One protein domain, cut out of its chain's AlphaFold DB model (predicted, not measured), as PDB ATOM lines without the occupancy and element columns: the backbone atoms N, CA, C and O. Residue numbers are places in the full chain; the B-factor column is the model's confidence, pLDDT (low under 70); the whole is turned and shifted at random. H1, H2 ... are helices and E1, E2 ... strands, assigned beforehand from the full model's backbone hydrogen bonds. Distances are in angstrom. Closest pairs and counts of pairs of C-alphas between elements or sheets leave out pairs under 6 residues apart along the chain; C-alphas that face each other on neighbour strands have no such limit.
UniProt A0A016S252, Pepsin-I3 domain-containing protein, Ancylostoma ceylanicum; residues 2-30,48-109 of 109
ATOM      1  N   LEU A   2     226.731 191.084 215.221       76.88
ATOM      2  CA  LEU A   2     226.893 192.092 216.288       76.88
ATOM      3  C   LEU A   2     228.331 192.635 216.429       76.88
ATOM      4  O   LEU A   2     228.528 193.826 216.636       76.88
ATOM      5  N   GLN A   3     229.340 191.771 216.283       84.19
ATOM      6  CA  GLN A   3     230.751 192.177 216.351       84.19
ATOM      7  C   GLN A   3     231.165 193.056 215.162       84.19
ATOM      8  O   GLN A   3     231.823 194.070 215.359       84.19
ATOM      9  N   ALA A   4     230.703 192.729 213.952       83.56
ATOM     10  CA  ALA A   4     230.935 193.546 212.761       83.56
ATOM     11  C   ALA A   4     230.257 194.925 212.870       83.56
ATOM     12  O   ALA A   4     230.835 195.929 212.469       83.56
ATOM     13  N   LEU A   5     229.069 194.991 213.481       83.81
ATOM     14  CA  LEU A   5     228.380 196.255 213.746       83.81
ATOM     15  C   LEU A   5     229.144 197.123 214.757       83.81
ATOM     16  O   LEU A   5     229.323 198.316 214.526       83.81
ATOM     17  N   LYS A   6     229.644 196.528 215.847       90.25
ATOM     18  CA  LYS A   6     230.472 197.237 216.839       90.25
ATOM     19  C   LYS A   6     231.764 197.773 216.222       90.25
ATOM     20  O   LYS A   6     232.146 198.905 216.502       90.25
ATOM     21  N   GLN A   7     232.390 196.985 215.352       90.12
ATOM     22  CA  GLN A   7     233.588 197.392 214.626       90.12
ATOM     23  C   GLN A   7     233.300 198.563 213.672       90.12
ATOM     24  O   GLN A   7     234.010 199.564 213.700       90.12
ATOM     25  N   ALA A   8     232.203 198.499 212.912       84.88
ATOM     26  CA  ALA A   8     231.796 199.569 212.001       84.88
ATOM     27  C   ALA A   8     231.448 200.886 212.725       84.88
ATOM     28  O   ALA A   8     231.723 201.971 212.209       84.88
ATOM     29  N   ILE A   9     230.856 200.809 213.923       92.44
ATOM     30  CA  ILE A   9     230.572 201.988 214.756       92.44
ATOM     31  C   ILE A   9     231.878 202.623 215.236       92.44
ATOM     32  O   ILE A   9     232.070 203.821 215.038       92.44
ATOM     33  N   LYS A  10     232.805 201.820 215.767       92.31
ATOM     34  CA  LYS A  10     234.101 202.307 216.254       92.31
ATOM     35  C   LYS A  10     234.926 202.962 215.140       92.31
ATOM     36  O   LYS A  10     235.461 204.052 215.318       92.31
ATOM     37  N   GLU A  11     234.952 202.358 213.954       89.31
ATOM     38  CA  GLU A  11     235.617 202.936 212.776       89.31
ATOM     39  C   GLU A  11     234.972 204.253 212.322       89.31
ATOM     40  O   GLU A  11     235.661 205.177 211.877       89.31
ATOM     41  N   ARG A  12     233.644 204.373 212.433       86.12
ATOM     42  CA  ARG A  12     232.922 205.610 212.114       86.12
ATOM     43  C   ARG A  12     233.216 206.709 213.135       86.12
ATOM     44  O   ARG A  12     233.425 207.851 212.727       86.12
ATOM     45  N   GLU A  13     233.263 206.377 214.421       87.38
ATOM     46  CA  GLU A  13     233.625 207.296 215.505       87.38
ATOM     47  C   GLU A  13     235.056 207.811 215.348       87.38
ATOM     48  O   GLU A  13     235.283 209.018 215.409       87.38
ATOM     49  N   GLU A  14     236.012 206.930 215.044       87.06
ATOM     50  CA  GLU A  14     237.404 207.308 214.788       87.06
ATOM     51  C   GLU A  14     237.534 208.184 213.535       87.06
ATOM     52  O   GLU A  14     238.222 209.205 213.575       87.06
ATOM     53  N   LYS A  15     236.808 207.882 212.448       78.75
ATOM     54  CA  LYS A  15     236.754 208.751 211.256       78.75
ATOM     55  C   LYS A  15     236.155 210.120 211.561       78.75
ATOM     56  O   LYS A  15     236.648 211.120 211.046       78.75
ATOM     57  N   ILE A  16     235.100 210.194 212.371       81.75
ATOM     58  CA  ILE A  16     234.501 211.471 212.782       81.75
ATOM     59  C   ILE A  16     235.479 212.241 213.670       81.75
ATOM     60  O   ILE A  16     235.697 213.423 213.431       81.75
ATOM     61  N   ARG A  17     236.136 211.579 214.626       83.25
ATOM     62  CA  ARG A  17     237.119 212.195 215.523       83.25
ATOM     63  C   ARG A  17     238.349 212.693 214.773       83.25
ATOM     64  O   ARG A  17     238.779 213.812 215.015       83.25
ATOM     65  N   ALA A  18     238.864 211.921 213.818       78.00
ATOM     66  CA  ALA A  18     239.949 212.335 212.934       78.00
ATOM     67  C   ALA A  18     239.524 213.495 212.026       78.00
ATOM     68  O   ALA A  18     240.298 214.423 211.812       78.00
ATOM     69  N   ARG A  19     238.272 213.501 211.544       73.94
ATOM     70  CA  ARG A  19     237.718 214.648 210.818       73.94
ATOM     71  C   ARG A  19     237.557 215.860 211.717       73.94
ATOM     72  O   ARG A  19     237.838 216.932 211.238       73.94
ATOM     73  N   LEU A  20     237.148 215.737 212.975       75.50
ATOM     74  CA  LEU A  20     237.004 216.877 213.890       75.50
ATOM     75  C   LEU A  20     238.363 217.409 214.365       75.50
ATOM     76  O   LEU A  20     238.557 218.618 214.403       75.50
ATOM     77  N   ALA A  21     239.326 216.525 214.636       72.88
ATOM     78  CA  ALA A  21     240.695 216.890 214.994       72.88
ATOM     79  C   ALA A  21     241.485 217.459 213.800       72.88
ATOM     80  O   ALA A  21     242.285 218.375 213.965       72.88
ATOM     81  N   GLY A  22     241.235 216.952 212.588       60.12
ATOM     82  CA  GLY A  22     241.800 217.458 211.333       60.12
ATOM     83  C   GLY A  22     241.024 218.631 210.727       60.12
ATOM     84  O   GLY A  22     241.541 219.319 209.853       60.12
ATOM     85  N   LYS A  23     239.803 218.902 211.205       49.84
ATOM     86  CA  LYS A  23     238.987 220.057 210.827       49.84
ATOM     87  C   LYS A  23     239.216 221.182 211.842       49.84
ATOM     88  O   LYS A  23     238.285 221.673 212.468       49.84
ATOM     89  N   LYS A  24     240.418 221.771 211.790       50.50
ATOM     90  CA  LYS A  24     240.388 223.145 211.280       50.50
ATOM     91  C   LYS A  24     239.771 222.970 209.914       50.50
ATOM     92  O   LYS A  24     240.401 222.402 209.024       50.50
ATOM     93  N   VAL A  25     238.496 223.331 209.769       45.28
ATOM     94  CA  VAL A  25     237.979 223.610 208.435       45.28
ATOM     95  C   VAL A  25     239.145 224.348 207.769       45.28
ATOM     96  O   VAL A  25     239.699 225.274 208.377       45.28
ATOM     97  N   LYS A  26     239.556 223.970 206.556       40.69
ATOM     98  CA  LYS A  26     239.844 225.059 205.640       40.69
ATOM     99  C   LYS A  26     238.540 225.854 205.678       40.69
ATOM    100  O   LYS A  26     237.612 225.560 204.935       40.69
ATOM    101  N   ALA A  27     238.444 226.781 206.647       42.19
ATOM    102  CA  ALA A  27     237.926 228.091 206.402       42.19
ATOM    103  C   ALA A  27     238.427 228.307 204.995       42.19
ATOM    104  O   ALA A  27     239.642 228.203 204.767       42.19
ATOM    105  N   VAL A  28     237.477 228.341 204.056       42.66
ATOM    106  CA  VAL A  28     237.681 229.013 202.778       42.66
ATOM    107  C   VAL A  28     238.731 230.051 203.084       42.66
ATOM    108  O   VAL A  28     238.465 230.820 204.016       42.66
ATOM    109  N   GLU A  29     239.941 229.845 202.530       43.06
ATOM    110  CA  GLU A  29     241.162 230.588 202.860       43.06
ATOM    111  C   GLU A  29     240.723 231.918 203.400       43.06
ATOM    112  O   GLU A  29     240.004 232.591 202.665       43.06
ATOM    113  N   SER A  30     240.957 232.187 204.687       44.03
ATOM    114  CA  SER A  30     240.407 233.365 205.336       44.03
ATOM    115  C   SER A  30     240.938 234.580 204.583       44.03
ATOM    116  O   SER A  30     241.971 235.135 204.952       44.03
ATOM    117  N   PRO A  48     209.417 243.478 211.990       86.31
ATOM    118  CA  PRO A  48     209.121 242.097 212.372       86.31
ATOM    119  C   PRO A  48     207.681 241.696 212.037       86.31
ATOM    120  O   PRO A  48     207.464 240.608 211.518       86.31
ATOM    121  N   GLU A  49     206.718 242.588 212.240       83.69
ATOM    122  CA  GLU A  49     205.302 242.364 211.953       83.69
ATOM    123  C   GLU A  49     205.064 242.139 210.452       83.69
ATOM    124  O   GLU A  49     204.363 241.206 210.062       83.69
ATOM    125  N   ASP A  50     205.735 242.918 209.598       85.06
ATOM    126  CA  ASP A  50     205.641 242.778 208.140       85.06
ATOM    127  C   ASP A  50     206.387 241.552 207.596       85.06
ATOM    128  O   ASP A  50     206.115 241.101 206.484       85.06
ATOM    129  N   THR A  51     207.360 241.022 208.343       88.06
ATOM    130  CA  THR A  51     208.247 239.931 207.891       88.06
ATOM    131  C   THR A  51     207.975 238.589 208.561       88.06
ATOM    132  O   THR A  51     208.515 237.578 208.116       88.06
ATOM    133  N   THR A  52     207.127 238.551 209.588       90.00
ATOM    134  CA  THR A  52     206.712 237.304 210.232       90.00
ATOM    135  C   THR A  52     205.796 236.531 209.291       90.00
ATOM    136  O   THR A  52     204.787 237.051 208.814       90.00
ATOM    137  N   GLN A  53     206.172 235.285 209.016       93.25
ATOM    138  CA  GLN A  53     205.459 234.389 208.117       93.25
ATOM    139  C   GLN A  53     205.048 233.130 208.874       93.25
ATOM    140  O   GLN A  53     205.890 232.445 209.456       93.25
ATOM    141  N   PHE A  54     203.759 232.804 208.828       92.38
ATOM    142  CA  PHE A  54     203.245 231.525 209.298       92.38
ATOM    143  C   PHE A  54     203.022 230.620 208.098       92.38
ATOM    144  O   PHE A  54     202.200 230.920 207.232       92.38
ATOM    145  N   PHE A  55     203.768 229.524 208.047       93.06
ATOM    146  CA  PHE A  55     203.615 228.509 207.016       93.06
ATOM    147  C   PHE A  55     202.673 227.423 207.515       93.06
ATOM    148  O   PHE A  55     202.948 226.756 208.513       93.06
ATOM    149  N   PHE A  56     201.580 227.245 206.790       90.06
ATOM    150  CA  PHE A  56     200.638 226.153 206.958       90.06
ATOM    151  C   PHE A  56     200.674 225.268 205.710       90.06
ATOM    152  O   PHE A  56     201.264 225.624 204.686       90.06
ATOM    153  N   GLU A  57     200.070 224.086 205.788       87.88
ATOM    154  CA  GLU A  57     200.045 223.143 204.671       87.88
ATOM    155  C   GLU A  57     199.343 223.764 203.449       87.88
ATOM    156  O   GLU A  57     198.120 223.841 203.374       87.88
ATOM    157  N   GLY A  58     200.139 224.240 202.485       87.81
ATOM    158  CA  GLY A  58     199.655 224.826 201.231       87.81
ATOM    159  C   GLY A  58     199.384 226.335 201.253       87.81
ATOM    160  O   GLY A  58     199.071 226.894 200.199       87.81
ATOM    161  N   CYS A  59     199.544 227.025 202.385       92.69
ATOM    162  CA  CYS A  59     199.402 228.480 202.440       92.69
ATOM    163  C   CYS A  59     200.389 229.146 203.405       92.69
ATOM    164  O   CYS A  59     200.880 228.548 204.360       92.69
ATOM    165  N   MET A  60     200.686 230.412 203.138       95.56
ATOM    166  CA  MET A  60     201.501 231.270 203.988       95.56
ATOM    167  C   MET A  60     200.664 232.471 204.409       95.56
ATOM    168  O   MET A  60     199.976 233.078 203.589       95.56
ATOM    169  N   ILE A  61     200.742 232.830 205.683       95.44
ATOM    170  CA  ILE A  61     200.172 234.065 206.205       95.44
ATOM    171  C   ILE A  61     201.308 235.029 206.533       95.44
ATOM    172  O   ILE A  61     202.200 234.687 207.306       95.44
ATOM    173  N   GLN A  62     201.261 236.235 205.967       94.44
ATOM    174  CA  GLN A  62     202.218 237.312 206.232       94.44
ATOM    175  C   GLN A  62     201.485 238.647 206.291       94.44
ATOM    176  O   GLN A  62     200.747 238.976 205.365       94.44
ATOM    177  N   ASN A  63     201.695 239.423 207.357       93.00
ATOM    178  CA  ASN A  63     201.089 240.747 207.538       93.00
ATOM    179  C   ASN A  63     199.570 240.779 207.267       93.00
ATOM    180  O   ASN A  63     199.074 241.552 206.448       93.00
ATOM    181  N   ASN A  64     198.828 239.870 207.901       94.31
ATOM    182  CA  ASN A  64     197.382 239.704 207.718       94.31
ATOM    183  C   ASN A  64     196.930 239.390 206.273       94.31
ATOM    184  O   ASN A  64     195.758 239.561 205.942       94.31
ATOM    185  N   LYS A  65     197.828 238.895 205.413       95.75
ATOM    186  CA  LYS A  65     197.532 238.473 204.037       95.75
ATOM    187  C   LYS A  65     197.782 236.983 203.866       95.75
ATOM    188  O   LYS A  65     198.775 236.462 204.368       95.75
ATOM    189  N   ILE A  66     196.893 236.320 203.132       95.88
ATOM    190  CA  ILE A  66     197.016 234.910 202.762       95.88
ATOM    191  C   ILE A  66     197.662 234.814 201.385       95.88
ATOM    192  O   ILE A  66     197.207 235.434 200.420       95.88
ATOM    193  N   TYR A  67     198.678 233.966 201.295       96.44
ATOM    194  CA  TYR A  67     199.343 233.570 200.066       96.44
ATOM    195  C   TYR A  67     199.167 232.066 199.862       96.44
ATOM    196  O   TYR A  67     199.342 231.280 200.792       96.44
ATOM    197  N   VAL A  68     198.826 231.653 198.643       95.62
ATOM    198  CA  VAL A  68     198.796 230.241 198.239       95.62
ATOM    199  C   VAL A  68     199.979 230.020 197.306       95.62
ATOM    200  O   VAL A  68     200.054 230.614 196.228       95.62
ATOM    201  N   GLY A  69     200.954 229.231 197.761       88.62
ATOM    202  CA  GLY A  69     202.286 229.216 197.155       88.62
ATOM    203  C   GLY A  69     202.932 230.604 197.224       88.62
ATOM    204  O   GLY A  69     203.160 231.133 198.309       88.62
ATOM    205  N   ASN A  70     203.187 231.206 196.061       88.19
ATOM    206  CA  ASN A  70     203.815 232.527 195.932       88.19
ATOM    207  C   ASN A  70     202.818 233.627 195.534       88.19
ATOM    208  O   ASN A  70     203.223 234.756 195.255       88.19
ATOM    209  N   THR A  71     201.524 233.308 195.481       94.94
ATOM    210  CA  THR A  71     200.493 234.204 194.953       94.94
ATOM    211  C   THR A  71     199.633 234.744 196.084       94.94
ATOM    212  O   THR A  71     199.106 233.971 196.885       94.94
ATOM    213  N   PHE A  72     199.459 236.067 196.132       96.69
ATOM    214  CA  PHE A  72     198.495 236.703 197.030       96.69
ATOM    215  C   PHE A  72     197.079 236.232 196.692       96.69
ATOM    216  O   PHE A  72     196.640 236.352 195.549       96.69
ATOM    217  N   ALA A  73     196.376 235.701 197.688       96.69
ATOM    218  CA  ALA A  73     195.013 235.213 197.529       96.69
ATOM    219  C   ALA A  73     193.991 236.247 198.014       96.69
ATOM    220  O   ALA A  73     193.084 236.610 197.269       96.69
ATOM    221  N   ARG A  74     194.128 236.705 199.266       97.38
ATOM    222  CA  ARG A  74     193.241 237.694 199.902       97.38
ATOM    223  C   ARG A  74     193.803 238.182 201.235       97.38
ATOM    224  O   ARG A  74     194.690 237.554 201.814       97.38
ATOM    225  N   ASP A  75     193.228 239.258 201.753       97.69
ATOM    226  CA  ASP A  75     193.403 239.669 203.145       97.69
ATOM    227  C   ASP A  75     192.645 238.738 204.111       97.69
ATOM    228  O   ASP A  75     191.637 238.109 203.762       97.69
ATOM    229  N   LEU A  76     193.150 238.651 205.340       96.00
ATOM    230  CA  LEU A  76     192.455 238.030 206.461       96.00
ATOM    231  C   LEU A  76     191.289 238.912 206.907       96.00
ATOM    232  O   LEU A  76     191.381 240.139 206.966       96.00
ATOM    233  N   THR A  77     190.188 238.271 207.270       97.62
ATOM    234  CA  THR A  77     189.057 238.926 207.924       97.62
ATOM    235  C   THR A  77     189.375 239.223 209.389       97.62
ATOM    236  O   THR A  77     190.287 238.653 209.987       97.62
ATOM    237  N   GLN A  78     188.578 240.089 210.019       96.94
ATOM    238  CA  GLN A  78     188.796 240.458 211.417       96.94
ATOM    239  C   GLN A  78     188.685 239.268 212.386       96.94
ATOM    240  O   GLN A  78     189.408 239.237 213.384       96.94
ATOM    241  N   SER A  79     187.814 238.297 212.076       97.25
ATOM    242  CA  SER A  79     187.688 237.042 212.833       97.25
ATOM    243  C   SER A  79     188.958 236.208 212.717       97.25
ATOM    244  O   SER A  79     189.545 235.836 213.729       97.25
ATOM    245  N   GLU A  80     189.442 236.001 211.489       95.75
ATOM    246  CA  GLU A  80     190.634 235.188 211.232       95.75
ATOM    247  C   GLU A  80     191.904 235.821 211.830       95.75
ATOM    248  O   GLU A  80     192.775 235.113 212.325       95.75
ATOM    249  N   ILE A  81     192.002 237.158 211.871       95.44
ATOM    250  CA  ILE A  81     193.074 237.853 212.610       95.44
ATOM    251  C   ILE A  81     193.007 237.521 214.111       95.44
ATOM    252  O   ILE A  81     194.040 237.389 214.770       95.44
ATOM    253  N   GLY A  82     191.800 237.407 214.675       96.38
ATOM    254  CA  GLY A  82     191.598 236.986 216.062       96.38
ATOM    255  C   GLY A  82     192.082 235.557 216.309       96.38
ATOM    256  O   GLY A  82     192.829 235.317 217.257       96.38
ATOM    257  N   GLU A  83     191.719 234.638 215.416       95.50
ATOM    258  CA  GLU A  83     192.148 233.236 215.457       95.50
ATOM    259  C   GLU A  83     193.672 233.102 215.331       95.50
ATOM    260  O   GLU A  83     194.296 232.374 216.107       95.50
ATOM    261  N   LEU A  84     194.294 233.869 214.431       93.62
ATOM    262  CA  LEU A  84     195.747 233.885 214.254       93.62
ATOM    263  C   LEU A  84     196.470 234.343 215.528       93.62
ATOM    264  O   LEU A  84     197.438 233.716 215.954       93.62
ATOM    265  N   LYS A  85     195.961 235.380 216.202       93.75
ATOM    266  CA  LYS A  85     196.511 235.840 217.490       93.75
ATOM    267  C   LYS A  85     196.374 234.796 218.594       93.75
ATOM    268  O   LYS A  85     197.216 234.724 219.491       93.75
ATOM    269  N   GLU A  86     195.300 234.012 218.589       96.12
ATOM    270  CA  GLU A  86     195.147 232.912 219.541       96.12
ATOM    271  C   GLU A  86     196.132 231.775 219.241       96.12
ATOM    272  O   GLU A  86     196.768 231.252 220.163       96.12
ATOM    273  N   PHE A  87     196.310 231.444 217.960       93.50
ATOM    274  CA  PHE A  87     197.314 230.489 217.506       93.50
ATOM    275  C   PHE A  87     198.719 230.901 217.954       93.50
ATOM    276  O   PHE A  87     199.399 230.099 218.588       93.50
ATOM    277  N   GLU A  88     199.129 232.153 217.731       91.88
ATOM    278  CA  GLU A  88     200.441 232.674 218.146       91.88
ATOM    279  C   GLU A  88     200.717 232.465 219.639       91.88
ATOM    280  O   GLU A  88     201.795 232.005 220.027       91.88
ATOM    281  N   LYS A  89     199.726 232.751 220.494       95.19
ATOM    282  CA  LYS A  89     199.849 232.555 221.947       95.19
ATOM    283  C   LYS A  89     200.073 231.088 222.297       95.19
ATOM    284  O   LYS A  89     200.977 230.777 223.072       95.19
ATOM    285  N   LYS A  90     199.264 230.186 221.732       95.94
ATOM    286  CA  LYS A  90     199.377 228.739 221.979       95.94
ATOM    287  C   LYS A  90     200.688 228.181 221.427       95.94
ATOM    288  O   LYS A  90     201.347 227.384 222.093       95.94
ATOM    289  N   PHE A  91     201.084 228.636 220.245       92.31
ATOM    290  CA  PHE A  91     202.304 228.213 219.576       92.31
ATOM    291  C   PHE A  91     203.549 228.612 220.368       92.31
ATOM    292  O   PHE A  91     204.430 227.781 220.557       92.31
ATOM    293  N   LYS A  92     203.590 229.828 220.926       94.06
ATOM    294  CA  LYS A  92     204.690 230.268 221.795       94.06
ATOM    295  C   LYS A  92     204.851 229.373 223.025       94.06
ATOM    296  O   LYS A  92     205.953 228.924 223.314       94.06
ATOM    297  N   VAL A  93     203.749 229.054 223.710       96.62
ATOM    298  CA  VAL A  93     203.774 228.149 224.875       96.62
ATOM    299  C   VAL A  93     204.296 226.764 224.487       96.62
ATOM    300  O   VAL A  93     205.099 226.175 225.210       96.62
ATOM    301  N   TYR A  94     203.864 226.249 223.335       94.88
ATOM    302  CA  TYR A  94     204.340 224.970 222.819       94.88
ATOM    303  C   TYR A  94     205.836 225.005 222.468       94.88
ATOM    304  O   TYR A  94     206.571 224.105 222.873       94.88
ATOM    305  N   GLN A  95     206.307 226.050 221.781       92.75
ATOM    306  CA  GLN A  95     207.726 226.217 221.462       92.75
ATOM    307  C   GLN A  95     208.589 226.290 222.722       92.75
ATOM    308  O   GLN A  95     209.583 225.573 222.808       92.75
ATOM    309  N   ASP A  96     208.177 227.069 223.726       95.12
ATOM    310  CA  ASP A  96     208.889 227.167 225.003       95.12
ATOM    311  C   ASP A  96     208.988 225.799 225.701       95.12
ATOM    312  O   ASP A  96     210.016 225.461 226.293       95.12
ATOM    313  N   TYR A  97     207.927 224.989 225.633       95.50
ATOM    314  CA  TYR A  97     207.933 223.628 226.168       95.50
ATOM    315  C   TYR A  97     208.909 222.714 225.412       95.50
ATOM    316  O   TYR A  97     209.728 222.044 226.044       95.50
ATOM    317  N   VAL A  98     208.859 222.702 224.076       95.75
ATOM    318  CA  VAL A  98     209.743 221.875 223.234       95.75
ATOM    319  C   VAL A  98     211.209 222.264 223.425       95.75
ATOM    320  O   VAL A  98     212.059 221.389 223.582       95.75
ATOM    321  N   GLN A  99     211.503 223.564 223.480       93.81
ATOM    322  CA  GLN A  99     212.847 224.096 223.695       93.81
ATOM    323  C   GLN A  99     213.430 223.609 225.030       93.81
ATOM    324  O   GLN A  99     214.529 223.053 225.066       93.81
ATOM    325  N   LYS A 100     212.656 223.710 226.118       94.12
ATOM    326  CA  LYS A 100     213.061 223.208 227.442       94.12
ATOM    327  C   LYS A 100     213.338 221.705 227.438       94.12
ATOM    328  O   LYS A 100     214.275 221.256 228.094       94.12
ATOM    329  N   GLN A 101     212.541 220.916 226.715       91.44
ATOM    330  CA  GLN A 101     212.778 219.475 226.582       91.44
ATOM    331  C   GLN A 101     214.074 219.188 225.813       91.44
ATOM    332  O   GLN A 101     214.868 218.352 226.244       91.44
ATOM    333  N   ALA A 102     214.327 219.901 224.713       91.69
ATOM    334  CA  ALA A 102     215.547 219.744 223.921       91.69
ATOM    335  C   ALA A 102     216.812 220.071 224.736       91.69
ATOM    336  O   ALA A 102     217.789 219.323 224.689       91.69
ATOM    337  N   GLU A 103     216.773 221.134 225.540       86.12
ATOM    338  CA  GLU A 103     217.862 221.516 226.446       86.12
ATOM    339  C   GLU A 103     218.110 220.459 227.529       86.12
ATOM    340  O   GLU A 103     219.257 220.099 227.795       86.12
ATOM    341  N   GLN A 104     217.047 219.899 228.114       77.56
ATOM    342  CA  GLN A 104     217.164 218.824 229.103       77.56
ATOM    343  C   GLN A 104     217.754 217.540 228.513       77.56
ATOM    344  O   GLN A 104     218.523 216.860 229.188       77.56
ATOM    345  N   VAL A 105     217.414 217.195 227.266       80.31
ATOM    346  CA  VAL A 105     218.021 216.052 226.568       80.31
ATOM    347  C   VAL A 105     219.495 216.324 226.272       80.31
ATOM    348  O   VAL A 105     220.320 215.445 226.495       80.31
ATOM    349  N   HIS A 106     219.844 217.538 225.838       72.06
ATOM    350  CA  HIS A 106     221.233 217.915 225.576       72.06
ATOM    351  C   HIS A 106     222.108 217.875 226.837       72.06
ATOM    352  O   HIS A 106     223.251 217.452 226.763       72.06
ATOM    353  N   GLN A 107     221.572 218.255 227.999       60.62
ATOM    354  CA  GLN A 107     222.290 218.192 229.281       60.62
ATOM    355  C   GLN A 107     222.436 216.769 229.846       60.62
ATOM    356  O   GLN A 107     223.215 216.554 230.773       60.62
ATOM    357  N   ARG A 108     221.659 215.805 229.337       63.16
ATOM    358  CA  ARG A 108     221.679 214.397 229.768       63.16
ATOM    359  C   ARG A 108     222.493 213.489 228.838       63.16
ATOM    360  O   ARG A 108     222.649 212.313 229.169       63.16
ATOM    361  N   ALA A 109     222.951 214.006 227.699       54.56
ATOM    362  CA  ALA A 109     223.787 213.314 226.717       54.56
ATOM    363  C   ALA A 109     225.266 213.670 226.914       54.56
ATOM    364  O   ALA A 109     226.105 212.773 226.681       54.56
TER     365      ALA A 109
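Overview. This is residues 2 to 30 and 48 to 109 of the 109 residues of the protein "Pepsin-I3 domain-containing protein" of Ancylostoma ceylanicum (UniProt A0A016S252). Look first for a small, twisted sheet of four short strands, E1 to E4, from whose last strand the long helix H3 leads away as an arm. A second helix, H1, stands free of this body together with the tail after it, and the short helix H2 comes just before E1. The printed part has 91 residues, with three named helices and four named strands in the order H1, H2, E1, E2, E3, E4, H3; the sheet's order is E1, E2, E3, E4, antiparallel throughout, and the class is mixed, helices and strands. The whole is extended, with a radius of gyration of the C-alphas of 23.1 A and spans of 62 by 37 by 27 A.

Arrangement. Begin at the sheet, where E1, residues 53 to 56, E2, residues 59 to 62, E3, residues 65 to 68, and E4, residues 71 to 75, form a meander, each strand the antiparallel neighbour of the one before. The hairpin of E1 and E2 has N 54 and O 61 within hydrogen-bond range at 2.9 A. In the hairpin of E2 and E3, look for N 60 and O 67 at 2.8 A. In the hairpin of E3 and E4, N 66 and O 74 are 2.8 A apart. The sheet is only just strongly twisted, its C-alphas lying up to 4.1 A off the best plane. H3, residues 78 to 108, only grazes the sheet, with residues 81 to 88. H2, residues 48 to 51, is not on the sheet; its closest C-alpha to E2 is that of Asp 50, 6.7 A from Gln 62. H1, residues 2 to 22, is apart from H2, H3 and the four strands. In H1 and H3 every O i to N i+4 pair is within hydrogen-bond range; H2 is too short for such a pair.

Along the chain. Find C-alpha 53 at (205.459, 234.389, 208.117), where E1 begins; the strands E1, E2 and E3 have four residues each, and E4, with five, is 12.1 A long. From C-alpha 78 at (188.796, 240.458, 211.417), H3 runs 45.8 A to C-alpha 108 at (221.679, 214.397, 229.768). H1 runs 29.8 A from C-alpha 2 to C-alpha 22, and H2 has four residues.

Size, cuts and confidence. The two C-alphas farthest apart, those of Gln 3 and Gln 78, are 64.2 A apart. Residues 31 to 47 are not printed, and C-alphas 30 and 48 across this cut are 33.2 A apart. The links that are printed whole are tight. Residues 2 to 30 and 89 to 109 stand free. The mean pLDDT of the printed part is 85.0; look for values under 70 at residues 22 to 30 and 107 to 109.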